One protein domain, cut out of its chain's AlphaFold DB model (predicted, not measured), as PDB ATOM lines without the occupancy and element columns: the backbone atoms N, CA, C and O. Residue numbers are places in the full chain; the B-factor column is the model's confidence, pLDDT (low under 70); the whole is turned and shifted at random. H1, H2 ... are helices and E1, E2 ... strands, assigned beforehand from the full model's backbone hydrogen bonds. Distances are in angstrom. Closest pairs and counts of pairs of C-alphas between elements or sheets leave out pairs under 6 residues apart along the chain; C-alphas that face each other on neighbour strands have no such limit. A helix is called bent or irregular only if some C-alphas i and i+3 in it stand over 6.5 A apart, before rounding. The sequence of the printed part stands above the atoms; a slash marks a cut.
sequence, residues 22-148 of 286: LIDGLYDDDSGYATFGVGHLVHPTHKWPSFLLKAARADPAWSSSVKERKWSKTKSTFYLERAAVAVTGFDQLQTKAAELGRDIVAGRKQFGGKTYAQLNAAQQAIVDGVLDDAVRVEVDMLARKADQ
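This is residues 22 to 148 of the 286 residues of the protein "Lysozyme" of Gemmatirosa kalamazoonesis (UniProt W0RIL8). A small, strongly twisted sheet, E2 E1 E4 E3, makes one end of the domain, with short helix H1 across it; long helix H4 reaches it with residues 138 to 142, and H3 crosses H1 and H4. Away from the sheet, residues 107 to 120 loop from H3 to H4. The printed part has 127 residues, with four helices and four strands in the order E1 E2 H1 E3 E4 H2 H3 H4; the sheet is antiparallel, the class mixed. It is compact, radius of gyration of the C-alphas 14.7 A, spanning 44 by 31 by 28 A.

Look first at E1, residues 23 to 28, and E2, residues 34 to 37, an antiparallel hairpin with N 27 and O 35 2.9 A apart. E4, residues 76 to 81, is antiparallel to E1, N 80 and O 26 2.8 A apart. E4 forms a hairpin with E3, residues 66 to 70, N 67 and O 79 2.8 A apart. H1, residues 51 to 58, and H4, residues 121 to 142, are on one face of the sheet: two layers, sheet and helices. H1 runs across the strands at a height over the sheet of 8.7 A, its C-alpha 53 5.4 A from C-alpha 80, the closest to E4. H3, residues 90 to 106, touches H1 about perpendicular at 73 degrees, closest C-alphas Phe 51 and Ala 97, 4.9 A. Residues 127 to 135 of H4 alone touch H3, opposite ways at a steep tilt of 51 degrees, closest C-alphas Ala 98 and Leu 131, 5.3 A. H2, residues 82 to 86, only grazes the sheet; H4 touches it with residues 139 to 142 alone, closest C-alphas Arg 82 and Leu 142, 4.9 A. Every O i to N i+4 pair is within hydrogen-bond range in H1 and H4, 11 of 13 in H3 and 0 of 1 in H2, where 1 of 2 O i to N i+3 pairs is.

Find C-alpha 23, where E1 begins, at (-4.858, -38.905, -48.168). E4 measures 14.9 A and H3 24.2 A; H4 measures 31.4 A, with C-alpha 121 at (12.490, -30.210, -14.697) and C-alpha 142 at (2.975, -31.492, -44.573). H3 is irregular, C-alphas 100 and 103 being 7.3 A apart, with a kink of 35 degrees near residue 100; H2 is only just irregular, C-alphas 82 and 85 being 6.6 A apart.

The two C-alphas farthest apart, Lys 73 and Ala 122, are 47.6 A apart. The printed part has no cut; the links E2 to H1 and H3 to H4 are long, and no printed residue is under 70 in pLDDT.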
ATOM      1  N   LEU A  22      -5.229 -42.678 -51.214       93.06
ATOM      2  CA  LEU A  22      -4.354 -41.561 -50.884       93.06
ATOM      3  C   LEU A  22      -5.080 -40.480 -50.072       93.06
ATOM      4  O   LEU A  22      -6.139 -39.985 -50.470       93.06
ATOM      5  N   ILE A  23      -4.466 -40.073 -48.962       96.06
ATOM      6  CA  ILE A  23      -4.858 -38.905 -48.168       96.06
ATOM      7  C   ILE A  23      -3.740 -37.854 -48.266       96.06
ATOM      8  O   ILE A  23      -2.633 -38.091 -47.791       96.06
ATOM      9  N   ASP A  24      -4.011 -36.683 -48.861       96.81
ATOM     10  CA  ASP A  24      -3.044 -35.564 -48.942       96.81
ATOM     11  C   ASP A  24      -3.012 -34.763 -47.626       96.81
ATOM     12  O   ASP A  24      -3.452 -33.611 -47.543       96.81
ATOM     13  N   GLY A  25      -2.556 -35.418 -46.556       97.88
ATOM     14  CA  GLY A  25      -2.503 -34.849 -45.214       97.88
ATOM     15  C   GLY A  25      -2.148 -35.857 -44.120       97.88
ATOM     16  O   GLY A  25      -2.037 -37.058 -44.372       97.88
ATOM     17  N   LEU A  26      -1.980 -35.350 -42.896       98.62
ATOM     18  CA  LEU A  26      -1.687 -36.151 -41.702       98.62
ATOM     19  C   LEU A  26      -2.968 -36.760 -41.137       98.62
ATOM     20  O   LEU A  26      -3.930 -36.037 -40.889       98.62
ATOM     21  N   TYR A  27      -2.968 -38.062 -40.881       98.44
ATOM     22  CA  TYR A  27      -4.082 -38.785 -40.273       98.44
ATOM     23  C   TYR A  27      -3.598 -39.820 -39.260       98.44
ATOM     24  O   TYR A  27      -2.442 -40.225 -39.292       98.44
ATOM     25  N   ASP A  28      -4.492 -40.277 -38.388       97.81
ATOM     26  CA  ASP A  28      -4.228 -41.437 -37.534       97.81
ATOM     27  C   ASP A  28      -4.828 -42.686 -38.188       97.81
ATOM     28  O   ASP A  28      -6.019 -42.703 -38.523       97.81
ATOM     29  N   ASP A  29      -4.016 -43.720 -38.408       95.06
ATOM     30  CA  ASP A  29      -4.505 -44.995 -38.938       95.06
ATOM     31  C   ASP A  29      -5.358 -45.764 -37.905       95.06
ATOM     32  O   ASP A  29      -5.431 -45.409 -36.727       95.06
ATOM     33  N   ASP A  30      -6.002 -46.859 -38.326       91.81
ATOM     34  CA  ASP A  30      -6.834 -47.683 -37.427       91.81
ATOM     35  C   ASP A  30      -6.032 -48.295 -36.259       91.81
ATOM     36  O   ASP A  30      -6.609 -48.760 -35.274       91.81
ATOM     37  N   SER A  31      -4.701 -48.327 -36.369       93.88
ATOM     38  CA  SER A  31      -3.808 -48.793 -35.314       93.88
ATOM     39  C   SER A  31      -3.396 -47.674 -34.356       93.88
ATOM     40  O   SER A  31      -2.892 -47.993 -33.279       93.88
ATOM     41  N   GLY A  32      -3.637 -46.403 -34.687       94.31
ATOM     42  CA  GLY A  32      -3.279 -45.221 -33.905       94.31
ATOM     43  C   GLY A  32      -1.887 -44.654 -34.203       94.31
ATOM     44  O   GLY A  32      -1.321 -43.997 -33.329       94.31
ATOM     45  N   TYR A  33      -1.309 -44.941 -35.374       97.19
ATOM     46  CA  TYR A  33      -0.079 -44.297 -35.840       97.19
ATOM     47  C   TYR A  33      -0.383 -43.048 -36.671       97.19
ATOM     48  O   TYR A  33      -1.232 -43.080 -37.567       97.19
ATOM     49  N   ALA A  34       0.391 -41.990 -36.439       98.31
ATOM     50  CA  ALA A  34       0.493 -40.840 -37.321       98.31
ATOM     51  C   ALA A  34       0.965 -41.304 -38.698       98.31
ATOM     52  O   ALA A  34       2.037 -41.902 -38.844       98.31
ATOM     53  N   THR A  35       0.154 -41.018 -39.702       98.31
ATOM     54  CA  THR A  35       0.304 -41.528 -41.055       98.31
ATOM     55  C   THR A  35       0.097 -40.403 -42.065       98.31
ATOM     56  O   THR A  35      -0.649 -39.455 -41.819       98.31
ATOM     57  N   PHE A  36       0.772 -40.494 -43.207       98.25
ATOM     58  CA  PHE A  36       0.662 -39.547 -44.314       98.25
ATOM     59  C   PHE A  36       0.491 -40.293 -45.644       98.25
ATOM     60  O   PHE A  36       1.037 -41.380 -45.829       98.25
ATOM     61  N   GLY A  37      -0.263 -39.734 -46.594       96.19
ATOM     62  CA  GLY A  37      -0.395 -40.322 -47.929       96.19
ATOM     63  C   GLY A  37      -1.043 -41.709 -47.920       96.19
ATOM     64  O   GLY A  37      -2.217 -41.848 -47.575       96.19
ATOM     65  N   VAL A  38      -0.285 -42.725 -48.345       93.94
ATOM     66  CA  VAL A  38      -0.696 -44.138 -48.363       93.94
ATOM     67  C   VAL A  38       0.091 -44.904 -47.304       93.94
ATOM     68  O   VAL A  38       1.139 -45.477 -47.591       93.94
ATOM     69  N   GLY A  39      -0.400 -44.927 -46.064       93.00
ATOM     70  CA  GLY A  39       0.185 -45.786 -45.028       93.00
ATOM     71  C   GLY A  39       1.617 -45.427 -44.602       93.00
ATOM     72  O   GLY A  39       2.252 -46.234 -43.923       93.00
ATOM     73  N   HIS A  40       2.141 -44.256 -44.983       96.69
ATOM     74  CA  HIS A  40       3.489 -43.830 -44.610       96.69
ATOM     75  C   HIS A  40       3.523 -43.439 -43.134       96.69
ATOM     76  O   HIS A  40       2.902 -42.449 -42.746       96.69
ATOM     77  N   LEU A  41       4.246 -44.200 -42.309       97.56
ATOM     78  CA  LEU A  41       4.393 -43.902 -40.884       97.56
ATOM     79  C   LEU A  41       5.242 -42.646 -40.695       97.56
ATOM     80  O   LEU A  41       6.434 -42.650 -40.990       97.56
ATOM     81  N   VAL A  42       4.634 -41.597 -40.144       98.19
ATOM     82  CA  VAL A  42       5.312 -40.320 -39.875       98.19
ATOM     83  C   VAL A  42       6.335 -40.482 -38.749       98.19
ATOM     84  O   VAL A  42       7.439 -39.954 -38.822       98.19
ATOM     85  N   HIS A  43       5.993 -41.297 -37.746       96.94
ATOM     86  CA  HIS A  43       6.848 -41.625 -36.604       96.94
ATOM     87  C   HIS A  43       7.177 -43.129 -36.597       96.94
ATOM     88  O   HIS A  43       6.595 -43.885 -35.824       96.94
ATOM     89  N   PRO A  44       8.095 -43.633 -37.442       93.56
ATOM     90  CA  PRO A  44       8.273 -45.079 -37.643       93.56
ATOM     91  C   PRO A  44       8.802 -45.832 -36.410       93.56
ATOM     92  O   PRO A  44       8.624 -47.043 -36.292       93.56
ATOM     93  N   THR A  45       9.454 -45.137 -35.476       91.81
ATOM     94  CA  THR A  45      10.011 -45.720 -34.243       91.81
ATOM     95  C   THR A  45       9.047 -45.662 -33.059       91.81
ATOM     96  O   THR A  45       9.311 -46.264 -32.012       91.81
ATOM     97  N   HIS A  46       7.939 -44.928 -33.188       90.50
ATOM     98  CA  HIS A  46       7.038 -44.634 -32.085       90.50
ATOM     99  C   HIS A  46       5.582 -44.751 -32.512       90.50
ATOM    100  O   HIS A  46       5.146 -44.191 -33.507       90.50
ATOM    101  N   LYS A  47       4.783 -45.428 -31.688       93.44
ATOM    102  CA  LYS A  47       3.333 -45.470 -31.868       93.44
ATOM    103  C   LYS A  47       2.688 -44.185 -31.350       93.44
ATOM    104  O   LYS A  47       2.032 -44.191 -30.309       93.44
ATOM    105  N   TRP A  48       2.961 -43.080 -32.029       95.56
ATOM    106  CA  TRP A  48       2.373 -41.779 -31.733       95.56
ATOM    107  C   TRP A  48       1.261 -41.454 -32.722       95.56
ATOM    108  O   TRP A  48       1.442 -41.740 -33.905       95.56
ATOM    109  N   PRO A  49       0.153 -40.848 -32.261       97.56
ATOM    110  CA  PRO A  49      -0.790 -40.189 -33.155       97.56
ATOM    111  C   PRO A  49      -0.176 -38.891 -33.698       97.56
ATOM    112  O   PRO A  49       0.851 -38.434 -33.191       97.56
ATOM    113  N   SER A  50      -0.812 -38.269 -34.688       98.44
ATOM    114  CA  SER A  50      -0.395 -36.953 -35.168       98.44
ATOM    115  C   SER A  50      -0.699 -35.885 -34.118       98.44
ATOM    116  O   SER A  50      -1.853 -35.647 -33.738       98.44
ATOM    117  N   PHE A  51       0.349 -35.208 -33.658       98.62
ATOM    118  CA  PHE A  51       0.236 -34.115 -32.702       98.62
ATOM    119  C   PHE A  51      -0.419 -32.883 -33.339       98.62
ATOM    120  O   PHE A  51      -1.280 -32.263 -32.706       98.62
ATOM    121  N   LEU A  52      -0.086 -32.563 -34.596       98.69
ATOM    122  CA  LEU A  52      -0.690 -31.446 -35.328       98.69
ATOM    123  C   LEU A  52      -2.178 -31.682 -35.590       98.69
ATOM    124  O   LEU A  52      -2.988 -30.789 -35.343       98.69
ATOM    125  N   LEU A  53      -2.569 -32.886 -36.023       98.69
ATOM    126  CA  LEU A  53      -3.982 -33.220 -36.207       98.69
ATOM    127  C   LEU A  53      -4.745 -33.137 -34.884       98.69
ATOM    128  O   LEU A  53      -5.847 -32.587 -34.837       98.69
ATOM    129  N   LYS A  54      -4.167 -33.661 -33.797       98.25
ATOM    130  CA  LYS A  54      -4.785 -33.589 -32.471       98.25
ATOM    131  C   LYS A  54      -5.017 -32.140 -32.038       98.25
ATOM    132  O   LYS A  54      -6.104 -31.834 -31.549       98.25
ATOM    133  N   ALA A  55      -4.037 -31.260 -32.239       98.38
ATOM    134  CA  ALA A  55      -4.181 -29.838 -31.944       98.38
ATOM    135  C   ALA A  55      -5.234 -29.165 -32.830       98.38
ATOM    136  O   ALA A  55      -6.114 -28.484 -32.311       98.38
ATOM    137  N   ALA A  56      -5.218 -29.433 -34.137       98.44
ATOM    138  CA  ALA A  56      -6.146 -28.830 -35.089       98.44
ATOM    139  C   ALA A  56      -7.598 -29.236 -34.797       98.44
ATOM    140  O   ALA A  56      -8.518 -28.436 -34.904       98.44
ATOM    141  N   ARG A  57      -7.825 -30.476 -34.356       97.75
ATOM    142  CA  ARG A  57      -9.160 -30.944 -33.953       97.75
ATOM    143  C   ARG A  57      -9.649 -30.348 -32.634       97.75
ATOM    144  O   ARG A  57     -10.853 -30.362 -32.392       97.75
ATOM    145  N   ALA A  58      -8.740 -29.878 -31.784       97.00
ATOM    146  CA  ALA A  58      -9.071 -29.252 -30.507       97.00
ATOM    147  C   ALA A  58      -9.354 -27.745 -30.633       97.00
ATOM    148  O   ALA A  58      -9.840 -27.145 -29.674       97.00
ATOM    149  N   ASP A  59      -9.072 -27.142 -31.791       96.12
ATOM    150  CA  ASP A  59      -9.214 -25.709 -32.033       96.12
ATOM    151  C   ASP A  59     -10.206 -25.436 -33.186       96.12
ATOM    152  O   ASP A  59      -9.916 -25.740 -34.347       96.12
ATOM    153  N   PRO A  60     -11.378 -24.829 -32.908       95.38
ATOM    154  CA  PRO A  60     -12.368 -24.492 -33.930       95.38
ATOM    155  C   PRO A  60     -11.832 -23.646 -35.095       95.38
ATOM    156  O   PRO A  60     -12.379 -23.743 -36.199       95.38
ATOM    157  N   ALA A  61     -10.767 -22.858 -34.888       95.81
ATOM    158  CA  ALA A  61     -10.136 -22.059 -35.941       95.81
ATOM    159  C   ALA A  61      -9.564 -22.920 -37.082       95.81
ATOM    160  O   ALA A  61      -9.472 -22.456 -38.217       95.81
ATOM    161  N   TRP A  62      -9.251 -24.189 -36.805       97.62
ATOM    162  CA  TRP A  62      -8.669 -25.139 -37.757       97.62
ATOM    163  C   TRP A  62      -9.690 -26.079 -38.398       97.62
ATOM    164  O   TRP A  62      -9.324 -26.934 -39.207       97.62
ATOM    165  N   SER A  63     -10.978 -25.925 -38.082       95.31
ATOM    166  CA  SER A  63     -12.051 -26.781 -38.610       95.31
ATOM    167  C   SER A  63     -12.103 -26.826 -40.140       95.31
ATOM    168  O   SER A  63     -12.459 -27.856 -40.707       95.31
ATOM    169  N   SER A  64     -11.703 -25.747 -40.819       97.00
ATOM    170  CA  SER A  64     -11.607 -25.710 -42.278       97.00
ATOM    171  C   SER A  64     -10.452 -26.553 -42.817       97.00
ATOM    172  O   SER A  64     -10.595 -27.085 -43.911       97.00
ATOM    173  N   SER A  65      -9.355 -26.718 -42.075       98.12
ATOM    174  CA  SER A  65      -8.177 -27.506 -42.471       98.12
ATOM    175  C   SER A  65      -8.246 -28.975 -42.062       98.12
ATOM    176  O   SER A  65      -7.530 -29.810 -42.617       98.12
ATOM    177  N   VAL A  66      -9.125 -29.317 -41.119       98.44
ATOM    178  CA  VAL A  66      -9.426 -30.706 -40.775       98.44
ATOM    179  C   VAL A  66     -10.489 -31.239 -41.729       98.44
ATOM    180  O   VAL A  66     -11.650 -30.840 -41.697       98.44
ATOM    181  N   LYS A  67     -10.099 -32.181 -42.581       97.88
ATOM    182  CA  LYS A  67     -10.979 -32.809 -43.568       97.88
ATOM    183  C   LYS A  67     -11.397 -34.202 -43.123       97.88
ATOM    184  O   LYS A  67     -10.771 -34.820 -42.265       97.88
ATOM    185  N   GLU A  68     -12.445 -34.717 -43.757       96.25
ATOM    186  CA  GLU A  68     -12.951 -36.070 -43.541       96.25
ATOM    187  C   GLU A  68     -12.877 -36.879 -44.840       96.25
ATOM    188  O   GLU A  68     -13.412 -36.481 -45.877       96.25
ATOM    189  N   ARG A  69     -12.255 -38.057 -44.780       94.44
ATOM    190  CA  ARG A  69     -12.335 -39.085 -45.819       94.44
ATOM    191  C   ARG A  69     -13.317 -40.163 -45.374       94.44
ATOM    192  O   ARG A  69     -13.083 -40.841 -44.377       94.44
ATOM    193  N   LYS A  70     -14.405 -40.353 -46.121       93.56
ATOM    194  CA  LYS A  70     -15.396 -41.409 -45.852       93.56
ATOM    195  C   LYS A  70     -15.047 -42.686 -46.610       93.56
ATOM    196  O   LYS A  70     -14.912 -42.665 -47.830       93.56
ATOM    197  N   TRP A  71     -14.943 -43.791 -45.880       87.81
ATOM    198  CA  TRP A  71     -14.690 -45.136 -46.413       87.81
ATOM    199  C   TRP A  71     -15.978 -45.932 -46.575       87.81
ATOM    200  O   TRP A  71     -16.132 -46.732 -47.494       87.81
ATOM    201  N   SER A  72     -16.909 -45.719 -45.647       89.44
ATOM    202  CA  SER A  72     -18.234 -46.319 -45.636       89.44
ATOM    203  C   SER A  72     -19.209 -45.392 -44.906       89.44
ATOM    204  O   SER A  72     -18.846 -44.300 -44.472       89.44
ATOM    205  N   LYS A  73     -20.458 -45.839 -44.727       88.62
ATOM    206  CA  LYS A  73     -21.450 -45.119 -43.912       88.62
ATOM    207  C   LYS A  73     -21.036 -44.971 -42.442       88.62
ATOM    208  O   LYS A  73     -21.534 -44.074 -41.776       88.62
ATOM    209  N   THR A  74     -20.178 -45.858 -41.939       88.75
ATOM    210  CA  THR A  74     -19.815 -45.951 -40.515       88.75
ATOM    211  C   THR A  74     -18.329 -45.749 -40.251       88.75
ATOM    212  O   THR A  74     -17.932 -45.671 -39.093       88.75
ATOM    213  N   LYS A  75     -17.501 -45.677 -41.299       90.19
ATOM    214  CA  LYS A  75     -16.052 -45.531 -41.181       90.19
ATOM    215  C   LYS A  75     -15.580 -44.297 -41.937       90.19
ATOM    216  O   LYS A  75     -15.750 -44.209 -43.158       90.19
ATOM    217  N   SER A  76     -14.932 -43.391 -41.217       94.31
ATOM    218  CA  SER A  76     -14.235 -42.239 -41.774       94.31
ATOM    219  C   SER A  76     -12.908 -41.998 -41.069       94.31
ATOM    220  O   SER A  76     -12.685 -42.460 -39.951       94.31
ATOM    221  N   THR A  77     -12.021 -41.293 -41.761       95.62
ATOM    222  CA  THR A  77     -10.722 -40.863 -41.251       95.62
ATOM    223  C   THR A  77     -10.657 -39.350 -41.358       95.62
ATOM    224  O   THR A  77     -10.859 -38.792 -42.438       95.62
ATOM    225  N   PHE A  78     -10.387 -38.689 -40.235       97.56
ATOM    226  CA  PHE A  78     -10.101 -37.261 -40.219       97.56
ATOM    227  C   PHE A  78      -8.618 -37.035 -40.467       97.56
ATOM    228  O   PHE A  78      -7.793 -37.806 -39.979       97.56
ATOM    229  N   TYR A  79      -8.296 -35.983 -41.207       98.56
ATOM    230  CA  TYR A  79      -6.920 -35.648 -41.530       98.56
ATOM    231  C   TYR A  79      -6.707 -34.138 -41.567       98.56
ATOM    232  O   TYR A  79      -7.627 -33.382 -41.879       98.56
ATOM    233  N   LEU A  80      -5.493 -33.707 -41.240       98.69
ATOM    234  CA  LEU A  80      -5.061 -32.326 -41.375       98.69
ATOM    235  C   LEU A  80      -4.505 -32.163 -42.782       98.69
ATOM    236  O   LEU A  80      -3.513 -32.806 -43.132       98.69
ATOM    237  N   GLU A  81      -5.176 -31.358 -43.604       98.12
ATOM    238  CA  GLU A  81      -4.780 -31.190 -44.998       98.12
ATOM    239  C   GLU A  81      -3.407 -30.538 -45.122       98.12
ATOM    240  O   GLU A  81      -3.028 -29.671 -44.333       98.12
ATOM    241  N   ARG A  82      -2.685 -30.900 -46.181       97.38
ATOM    242  CA  ARG A  82      -1.357 -30.362 -46.468       97.38
ATOM    243  C   ARG A  82      -1.302 -28.829 -46.500       97.38
ATOM    244  O   ARG A  82      -0.335 -28.230 -46.048       97.38
ATOM    245  N   ALA A  83      -2.361 -28.186 -46.994       96.56
ATOM    246  CA  ALA A  83      -2.463 -26.729 -47.083       96.56
ATOM    247  C   ALA A  83      -2.514 -26.012 -45.716       96.56
ATOM    248  O   ALA A  83      -2.362 -24.792 -45.679       96.56
ATOM    249  N   ALA A  84      -2.671 -26.741 -44.604       97.12
ATOM    250  CA  ALA A  84      -2.654 -26.190 -43.250       97.12
ATOM    251  C   ALA A  84      -1.387 -25.370 -42.946       97.12
ATOM    252  O   ALA A  84      -1.465 -24.385 -42.217       97.12
ATOM    253  N   VAL A  85      -0.247 -25.716 -43.555       96.75
ATOM    254  CA  VAL A  85       1.029 -24.991 -43.383       96.75
ATOM    255  C   VAL A  85       0.965 -23.526 -43.828       96.75
ATOM    256  O   VAL A  85       1.787 -22.721 -43.407       96.75
ATOM    257  N   ALA A  86       0.004 -23.172 -44.685       95.94
ATOM    258  CA  ALA A  86      -0.183 -21.814 -45.193       95.94
ATOM    259  C   ALA A  86      -1.235 -21.012 -44.404       95.94
ATOM    260  O   ALA A  86      -1.499 -19.855 -44.731       95.94
ATOM    261  N   VAL A  87      -1.871 -21.616 -43.398       96.44
ATOM    262  CA  VAL A  87      -2.922 -20.970 -42.607       96.44
ATOM    263  C   VAL A  87      -2.293 -20.076 -41.540       96.44
ATOM    264  O   VAL A  87      -1.407 -20.493 -40.792       96.44
ATOM    265  N   THR A  88      -2.774 -18.835 -41.437       96.94
ATOM    266  CA  THR A  88      -2.378 -17.914 -40.365       96.94
ATOM    267  C   THR A  88      -2.632 -18.558 -39.007       96.94
ATOM    268  O   THR A  88      -3.754 -18.961 -38.715       96.94
ATOM    269  N   GLY A  89      -1.604 -18.618 -38.161       96.81
ATOM    270  CA  GLY A  89      -1.698 -19.277 -36.859       96.81
ATOM    271  C   GLY A  89      -0.975 -20.625 -36.774       96.81
ATOM    272  O   GLY A  89      -1.034 -21.276 -35.732       96.81
ATOM    273  N   PHE A  90      -0.328 -21.088 -37.852       97.69
ATOM    274  CA  PHE A  90       0.303 -22.414 -37.890       97.69
ATOM    275  C   PHE A  90       1.409 -22.601 -36.834       97.69
ATOM    276  O   PHE A  90       1.538 -23.687 -36.274       97.69
ATOM    277  N   ASP A  91       2.156 -21.556 -36.472       97.31
ATOM    278  CA  ASP A  91       3.163 -21.625 -35.396       97.31
ATOM    279  C   ASP A  91       2.522 -21.808 -34.008       97.31
ATOM    280  O   ASP A  91       3.018 -22.546 -33.150       97.31
ATOM    281  N   GLN A  92       1.363 -21.186 -33.788       97.88
ATOM    282  CA  GLN A  92       0.563 -21.383 -32.583       97.88
ATOM    283  C   GLN A  92      -0.005 -22.806 -32.540       97.88
ATOM    284  O   GLN A  92      -0.032 -23.416 -31.470       97.88
ATOM    285  N   LEU A  93      -0.398 -23.367 -33.689       98.25
ATOM    286  CA  LEU A  93      -0.821 -24.765 -33.783       98.25
ATOM    287  C   LEU A  93       0.316 -25.724 -33.411       98.25
ATOM    288  O   LEU A  93       0.084 -26.654 -32.643       98.25
ATOM    289  N   GLN A  94       1.535 -25.490 -33.908       98.12
ATOM    290  CA  GLN A  94       2.721 -26.282 -33.552       98.12
ATOM    291  C   GLN A  94       2.988 -26.243 -32.042       98.12
ATOM    292  O   GLN A  94       3.140 -27.286 -31.406       98.12
ATOM    293  N   THR A  95       2.942 -25.047 -31.448       97.56
ATOM    294  CA  THR A  95       3.071 -24.874 -29.993       97.56
ATOM    295  C   THR A  95       1.987 -25.669 -29.257       97.56
ATOM    296  O   THR A  95       2.267 -26.398 -28.303       97.56
ATOM    297  N   LYS A  96       0.739 -25.602 -29.739       97.75
ATOM    298  CA  LYS A  96      -0.380 -26.325 -29.132       97.75
ATOM    299  C   LYS A  96      -0.255 -27.843 -29.262       97.75
ATOM    300  O   LYS A  96      -0.632 -28.572 -28.344       97.75
ATOM    301  N   ALA A  97       0.275 -28.322 -30.382       98.12
ATOM    302  CA  ALA A  97       0.549 -29.731 -30.632       98.12
ATOM    303  C   ALA A  97       1.567 -30.288 -29.635       98.12
ATOM    304  O   ALA A  97       1.299 -31.327 -29.022       98.12
ATOM    305  N   ALA A  98       2.664 -29.563 -29.396       97.19
ATOM    306  CA  ALA A  98       3.641 -29.925 -28.376       97.19
ATOM    307  C   ALA A  98       2.984 -29.991 -26.983       97.19
ATOM    308  O   ALA A  98       3.035 -31.027 -26.319       97.19
ATOM    309  N   GLU A  99       2.249 -28.951 -26.572       95.88
ATOM    310  CA  GLU A  99       1.552 -28.933 -25.276       95.88
ATOM    311  C   GLU A  99       0.624 -30.141 -25.066       95.88
ATOM    312  O   GLU A  99       0.683 -30.802 -24.028       95.88
ATOM    313  N   LEU A 100      -0.229 -30.444 -26.050       96.56
ATOM    314  CA  LEU A 100      -1.212 -31.534 -25.980       96.56
ATOM    315  C   LEU A 100      -0.588 -32.934 -26.119       96.56
ATOM    316  O   LEU A 100      -1.265 -33.943 -25.864       96.56
ATOM    317  N   GLY A 101       0.671 -33.006 -26.555       96.31
ATOM    318  CA  GLY A 101       1.449 -34.232 -26.707       96.31
ATOM    319  C   GLY A 101       2.240 -34.641 -25.460       96.31
ATOM    320  O   GLY A 101       2.649 -35.799 -25.358       96.31
ATOM    321  N   ARG A 102       2.406 -33.745 -24.479       96.75
ATOM    322  CA  ARG A 102       3.232 -33.961 -23.275       96.75
ATOM    323  C   ARG A 102       2.943 -35.262 -22.544       96.75
ATOM    324  O   ARG A 102       3.866 -36.039 -22.321       96.75
ATOM    325  N   ASP A 103       1.683 -35.558 -22.243       95.88
ATOM    326  CA  ASP A 103       1.339 -36.793 -21.526       95.88
ATOM    327  C   ASP A 103       1.484 -38.060 -22.385       95.88
ATOM    328  O   ASP A 103       1.788 -39.127 -21.851       95.88
ATOM    329  N   ILE A 104       1.359 -37.958 -23.716       94.00
ATOM    330  CA  ILE A 104       1.631 -39.085 -24.629       94.00
ATOM    331  C   ILE A 104       3.114 -39.460 -24.550       94.00
ATOM    332  O   ILE A 104       3.475 -40.636 -24.456       94.00
ATOM    333  N   VAL A 105       3.986 -38.455 -24.570       94.56
ATOM    334  CA  VAL A 105       5.439 -38.641 -24.582       94.56
ATOM    335  C   VAL A 105       5.988 -38.955 -23.185       94.56
ATOM    336  O   VAL A 105       6.899 -39.782 -23.062       94.56
ATOM    337  N   ALA A 106       5.423 -38.360 -22.132       94.38
ATOM    338  CA  ALA A 106       5.760 -38.639 -20.734       94.38
ATOM    339  C   ALA A 106       5.334 -40.052 -20.302       94.38
ATOM    340  O   ALA A 106       6.084 -40.723 -19.598       94.38
ATOM    341  N   GLY A 107       4.208 -40.565 -20.810       89.19
ATOM    342  CA  GLY A 107       3.716 -41.912 -20.501       89.19
ATOM    343  C   GLY A 107       4.616 -43.065 -20.977       89.19
ATOM    344  O   GLY A 107       4.336 -44.233 -20.695       89.19
ATOM    345  N   ARG A 108       5.717 -42.783 -21.690       85.06
ATOM    346  CA  ARG A 108       6.690 -43.794 -22.127       85.06
ATOM    347  C   ARG A 108       7.330 -44.507 -20.930       85.06
ATOM    348  O   ARG A 108       7.662 -43.900 -19.913       85.06
ATOM    349  N   LYS A 109       7.612 -45.807 -21.095       80.00
ATOM    350  CA  LYS A 109       8.234 -46.655 -20.054       80.00
ATOM    351  C   LYS A 109       9.541 -46.079 -19.501       80.00
ATOM    352  O   LYS A 109       9.813 -46.252 -18.319       80.00
ATOM    353  N   GLN A 110      10.309 -45.362 -20.323       85.00
ATOM    354  CA  GLN A 110      11.558 -44.713 -19.907       85.00
ATOM    355  C   GLN A 110      11.375 -43.669 -18.789       85.00
ATOM    356  O   GLN A 110      12.323 -43.377 -18.069       85.00
ATOM    357  N   PHE A 111      10.163 -43.135 -18.615       87.00
ATOM    358  CA  PHE A 111       9.814 -42.209 -17.536       87.00
ATOM    359  C   PHE A 111       8.957 -42.864 -16.440       87.00
ATOM    360  O   PHE A 111       8.412 -42.177 -15.577       87.00
ATOM    361  N   GLY A 112       8.821 -44.194 -16.460       85.69
ATOM    362  CA  GLY A 112       8.035 -44.944 -15.479       85.69
ATOM    363  C   GLY A 112       6.517 -44.800 -15.630       85.69
ATOM    364  O   GLY A 112       5.803 -45.072 -14.672       85.69
ATOM    365  N   GLY A 113       6.018 -44.366 -16.796       85.88
ATOM    366  CA  GLY A 113       4.577 -44.195 -17.036       85.88
ATOM    367  C   GLY A 113       3.952 -43.001 -16.306       85.88
ATOM    368  O   GLY A 113       2.745 -42.981 -16.080       85.88
ATOM    369  N   LYS A 114       4.777 -42.029 -15.908       91.44
ATOM    370  CA  LYS A 114       4.352 -40.797 -15.237       91.44
ATOM    371  C   LYS A 114       3.660 -39.832 -16.200       91.44
ATOM    372  O   LYS A 114       3.946 -39.825 -17.396       91.44
ATOM    373  N   THR A 115       2.804 -38.970 -15.661       95.44
ATOM    374  CA  THR A 115       2.311 -37.790 -16.385       95.44
ATOM    375  C   THR A 115       3.390 -36.716 -16.440       95.44
ATOM    376  O   THR A 115       4.311 -36.702 -15.619       95.44
ATOM    377  N   TYR A 116       3.276 -35.776 -17.377       96.31
ATOM    378  CA  TYR A 116       4.249 -34.696 -17.537       96.31
ATOM    379  C   TYR A 116       4.428 -33.866 -16.255       96.31
ATOM    380  O   TYR A 116       5.545 -33.518 -15.871       96.31
ATOM    381  N   ALA A 117       3.336 -33.616 -15.530       96.56
ATOM    382  CA  ALA A 117       3.352 -32.876 -14.267       96.56
ATOM    383  C   ALA A 117       4.099 -33.603 -13.129       96.56
ATOM    384  O   ALA A 117       4.527 -32.968 -12.171       96.56
ATOM    385  N   GLN A 118       4.261 -34.927 -13.219       95.94
ATOM    386  CA  GLN A 118       4.982 -35.742 -12.230       95.94
ATOM    387  C   GLN A 118       6.487 -35.856 -12.522       95.94
ATOM    388  O   GLN A 118       7.227 -36.484 -11.752       95.94
ATOM    389  N   LEU A 119       6.939 -35.318 -13.654       96.12
ATOM    390  CA  LEU A 119       8.339 -35.309 -14.057       96.12
ATOM    391  C   LEU A 119       9.087 -34.158 -13.382       96.12
ATOM    392  O   LEU A 119       8.526 -33.096 -13.123       96.12
ATOM    393  N   ASN A 120      10.377 -34.361 -13.113       95.94
ATOM    394  CA  ASN A 120      11.241 -33.254 -12.703       95.94
ATOM    395  C   ASN A 120      11.590 -32.358 -13.908       95.94
ATOM    396  O   ASN A 120      11.388 -32.749 -15.058       95.94
ATOM    397  N   ALA A 121      12.169 -31.184 -13.650       96.88
ATOM    398  CA  ALA A 121      12.490 -30.210 -14.697       96.88
ATOM    399  C   ALA A 121      13.383 -30.775 -15.821       96.88
ATOM    400  O   ALA A 121      13.165 -30.476 -16.992       96.88
ATOM    401  N   ALA A 122      14.353 -31.637 -15.495       96.25
ATOM    402  CA  ALA A 122      15.225 -32.249 -16.500       96.25
ATOM    403  C   ALA A 122      14.464 -33.242 -17.396       96.25
ATOM    404  O   ALA A 122      14.645 -33.262 -18.609       96.25
ATOM    405  N   GLN A 123      13.578 -34.050 -16.814       95.81
ATOM    406  CA  GLN A 123      12.726 -34.979 -17.556       95.81
ATOM    407  C   GLN A 123      11.694 -34.246 -18.420       95.81
ATOM    408  O   GLN A 123      11.450 -34.664 -19.549       95.81
ATOM    409  N   GLN A 124      11.125 -33.152 -17.913       97.31
ATOM    410  CA  GLN A 124      10.225 -32.277 -18.664       97.31
ATOM    411  C   GLN A 124      10.917 -31.689 -19.894       97.31
ATOM    412  O   GLN A 124      10.395 -31.829 -20.995       97.31
ATOM    413  N   ALA A 125      12.137 -31.163 -19.739       97.50
ATOM    414  CA  ALA A 125      12.924 -30.650 -20.862       97.50
ATOM    415  C   ALA A 125      13.203 -31.720 -21.937       97.50
ATOM    416  O   ALA A 125      13.153 -31.427 -23.127       97.50
ATOM    417  N   ILE A 126      13.445 -32.978 -21.538       96.44
ATOM    418  CA  ILE A 126      13.596 -34.095 -22.489       96.44
ATOM    419  C   ILE A 126      12.278 -34.375 -23.222       96.44
ATOM    420  O   ILE A 126      12.291 -34.645 -24.422       96.44
ATOM    421  N   VAL A 127      11.143 -34.370 -22.516       96.75
ATOM    422  CA  VAL A 127       9.830 -34.584 -23.142       96.75
ATOM    423  C   VAL A 127       9.516 -33.477 -24.143       96.75
ATOM    424  O   VAL A 127       9.118 -33.800 -25.260       96.75
ATOM    425  N   ASP A 128       9.739 -32.219 -23.767       96.88
ATOM    426  CA  ASP A 128       9.503 -31.062 -24.630       96.88
ATOM    427  C   ASP A 128      10.391 -31.113 -25.883       96.88
ATOM    428  O   ASP A 128       9.870 -31.045 -26.989       96.88
ATOM    429  N   GLY A 129      11.694 -31.395 -25.751       97.19
ATOM    430  CA  GLY A 129      12.573 -31.534 -26.922       97.19
ATOM    431  C   GLY A 129      12.163 -32.670 -27.872       97.19
ATOM    432  O   GLY A 129      12.226 -32.526 -29.089       97.19
ATOM    433  N   VAL A 130      11.674 -33.794 -27.332       96.38
ATOM    434  CA  VAL A 130      11.144 -34.893 -28.158       96.38
ATOM    435  C   VAL A 130       9.872 -34.480 -28.902       96.38
ATOM    436  O   VAL A 130       9.658 -34.923 -30.030       96.38
ATOM    437  N   LEU A 131       9.019 -33.667 -28.281       97.31
ATOM    438  CA  LEU A 131       7.817 -33.146 -28.925       97.31
ATOM    439  C   LEU A 131       8.148 -32.136 -30.010       97.31
ATOM    440  O   LEU A 131       7.559 -32.225 -31.081       97.31
ATOM    441  N   ASP A 132       9.098 -31.240 -29.767       97.38
ATOM    442  CA  ASP A 132       9.551 -30.275 -30.767       97.38
ATOM    443  C   ASP A 132      10.083 -30.995 -32.014       97.38
ATOM    444  O   ASP A 132       9.722 -30.654 -33.142       97.38
ATOM    445  N   ASP A 133      10.872 -32.057 -31.823       97.81
ATOM    446  CA  ASP A 133      11.349 -32.902 -32.919       97.81
ATOM    447  C   ASP A 133      10.198 -33.622 -33.642       97.81
ATOM    448  O   ASP A 133      10.162 -33.641 -34.872       97.81
ATOM    449  N   ALA A 134       9.239 -34.188 -32.903       98.06
ATOM    450  CA  ALA A 134       8.095 -34.886 -33.490       98.06
ATOM    451  C   ALA A 134       7.175 -33.940 -34.280       98.06
ATOM    452  O   ALA A 134       6.750 -34.262 -35.390       98.06
ATOM    453  N   VAL A 135       6.894 -32.753 -33.742       98.38
ATOM    454  CA  VAL A 135       6.103 -31.724 -34.426       98.38
ATOM    455  C   VAL A 135       6.839 -31.251 -35.676       98.38
ATOM    456  O   VAL A 135       6.215 -31.156 -36.729       98.38
ATOM    457  N   ARG A 136       8.162 -31.044 -35.614       98.25
ATOM    458  CA  ARG A 136       8.965 -30.690 -36.794       98.25
ATOM    459  C   ARG A 136       8.877 -31.753 -37.891       98.25
ATOM    460  O   ARG A 136       8.668 -31.399 -39.045       98.25
ATOM    461  N   VAL A 137       8.948 -33.041 -37.543       98.44
ATOM    462  CA  VAL A 137       8.758 -34.143 -38.507       98.44
ATOM    463  C   VAL A 137       7.375 -34.081 -39.169       98.44
ATOM    464  O   VAL A 137       7.262 -34.266 -40.380       98.44
ATOM    465  N   GLU A 138       6.317 -33.793 -38.409       98.62
ATOM    466  CA  GLU A 138       4.966 -33.630 -38.962       98.62
ATOM    467  C   GLU A 138       4.848 -32.411 -39.890       98.62
ATOM    468  O   GLU A 138       4.230 -32.511 -40.953       98.62
ATOM    469  N   VAL A 139       5.474 -31.284 -39.534       98.38
ATOM    470  CA  VAL A 139       5.559 -30.086 -40.389       98.38
ATOM    471  C   VAL A 139       6.285 -30.408 -41.697       98.38
ATOM    472  O   VAL A 139       5.767 -30.108 -42.774       98.38
ATOM    473  N   ASP A 140       7.436 -31.078 -41.618       97.75
ATOM    474  CA  ASP A 140       8.208 -31.497 -42.789       97.75
ATOM    475  C   ASP A 140       7.396 -32.441 -43.686       97.75
ATOM    476  O   ASP A 140       7.480 -32.355 -44.912       97.75
ATOM    477  N   MET A 141       6.563 -33.319 -43.112       97.81
ATOM    478  CA  MET A 141       5.663 -34.166 -43.902       97.81
ATOM    479  C   MET A 141       4.569 -33.362 -44.601       97.81
ATOM    480  O   MET A 141       4.333 -33.582 -45.788       97.81
ATOM    481  N   LEU A 142       3.948 -32.385 -43.931       97.50
ATOM    482  CA  LEU A 142       2.975 -31.492 -44.573       97.50
ATOM    483  C   LEU A 142       3.603 -30.601 -45.664       97.50
ATOM    484  O   LEU A 142       2.889 -30.062 -46.503       97.50
ATOM    485  N   ALA A 143       4.922 -30.443 -45.728       94.81
ATOM    486  CA  ALA A 143       5.551 -29.745 -46.851       94.81
ATOM    487  C   ALA A 143       5.625 -30.607 -48.132       94.81
ATOM    488  O   ALA A 143       5.833 -30.081 -49.229       94.81
ATOM    489  N   ARG A 144       5.448 -31.929 -48.024       96.19
ATOM    490  CA  ARG A 144       5.662 -32.896 -49.113       96.19
ATOM    491  C   ARG A 144       4.352 -33.289 -49.773       96.19
ATOM    492  O   ARG A 144       3.355 -33.488 -49.094       96.19
ATOM    493  N   LYS A 145       4.343 -33.474 -51.095       96.44
ATOM    494  CA  LYS A 145       3.152 -33.998 -51.776       96.44
ATOM    495  C   LYS A 145       2.989 -35.497 -51.513       96.44
ATOM    496  O   LYS A 145       3.971 -36.243 -51.548       96.44
ATOM    497  N   ALA A 146       1.759 -35.947 -51.275       96.19
ATOM    498  CA  ALA A 146       1.490 -37.346 -50.944       96.19
ATOM    499  C   ALA A 146       1.851 -38.339 -52.068       96.19
ATOM    500  O   ALA A 146       2.307 -39.443 -51.780       96.19
ATOM    501  N   ASP A 147       1.724 -37.937 -53.333       95.38
ATOM    502  CA  ASP A 147       2.162 -38.724 -54.494       95.38
ATOM    503  C   ASP A 147       3.688 -38.917 -54.533       95.38
ATOM    504  O   ASP A 147       4.173 -40.004 -54.836       95.38
ATOM    505  N   GLN A 148       4.462 -37.900 -54.146       95.62
ATOM    506  CA  GLN A 148       5.919 -37.981 -54.039       95.62
ATOM    507  C   GLN A 148       6.363 -38.875 -52.881       95.62
ATOM    508  O   GLN A 148       7.354 -39.592 -53.010       95.62
TER     509      GLN A 148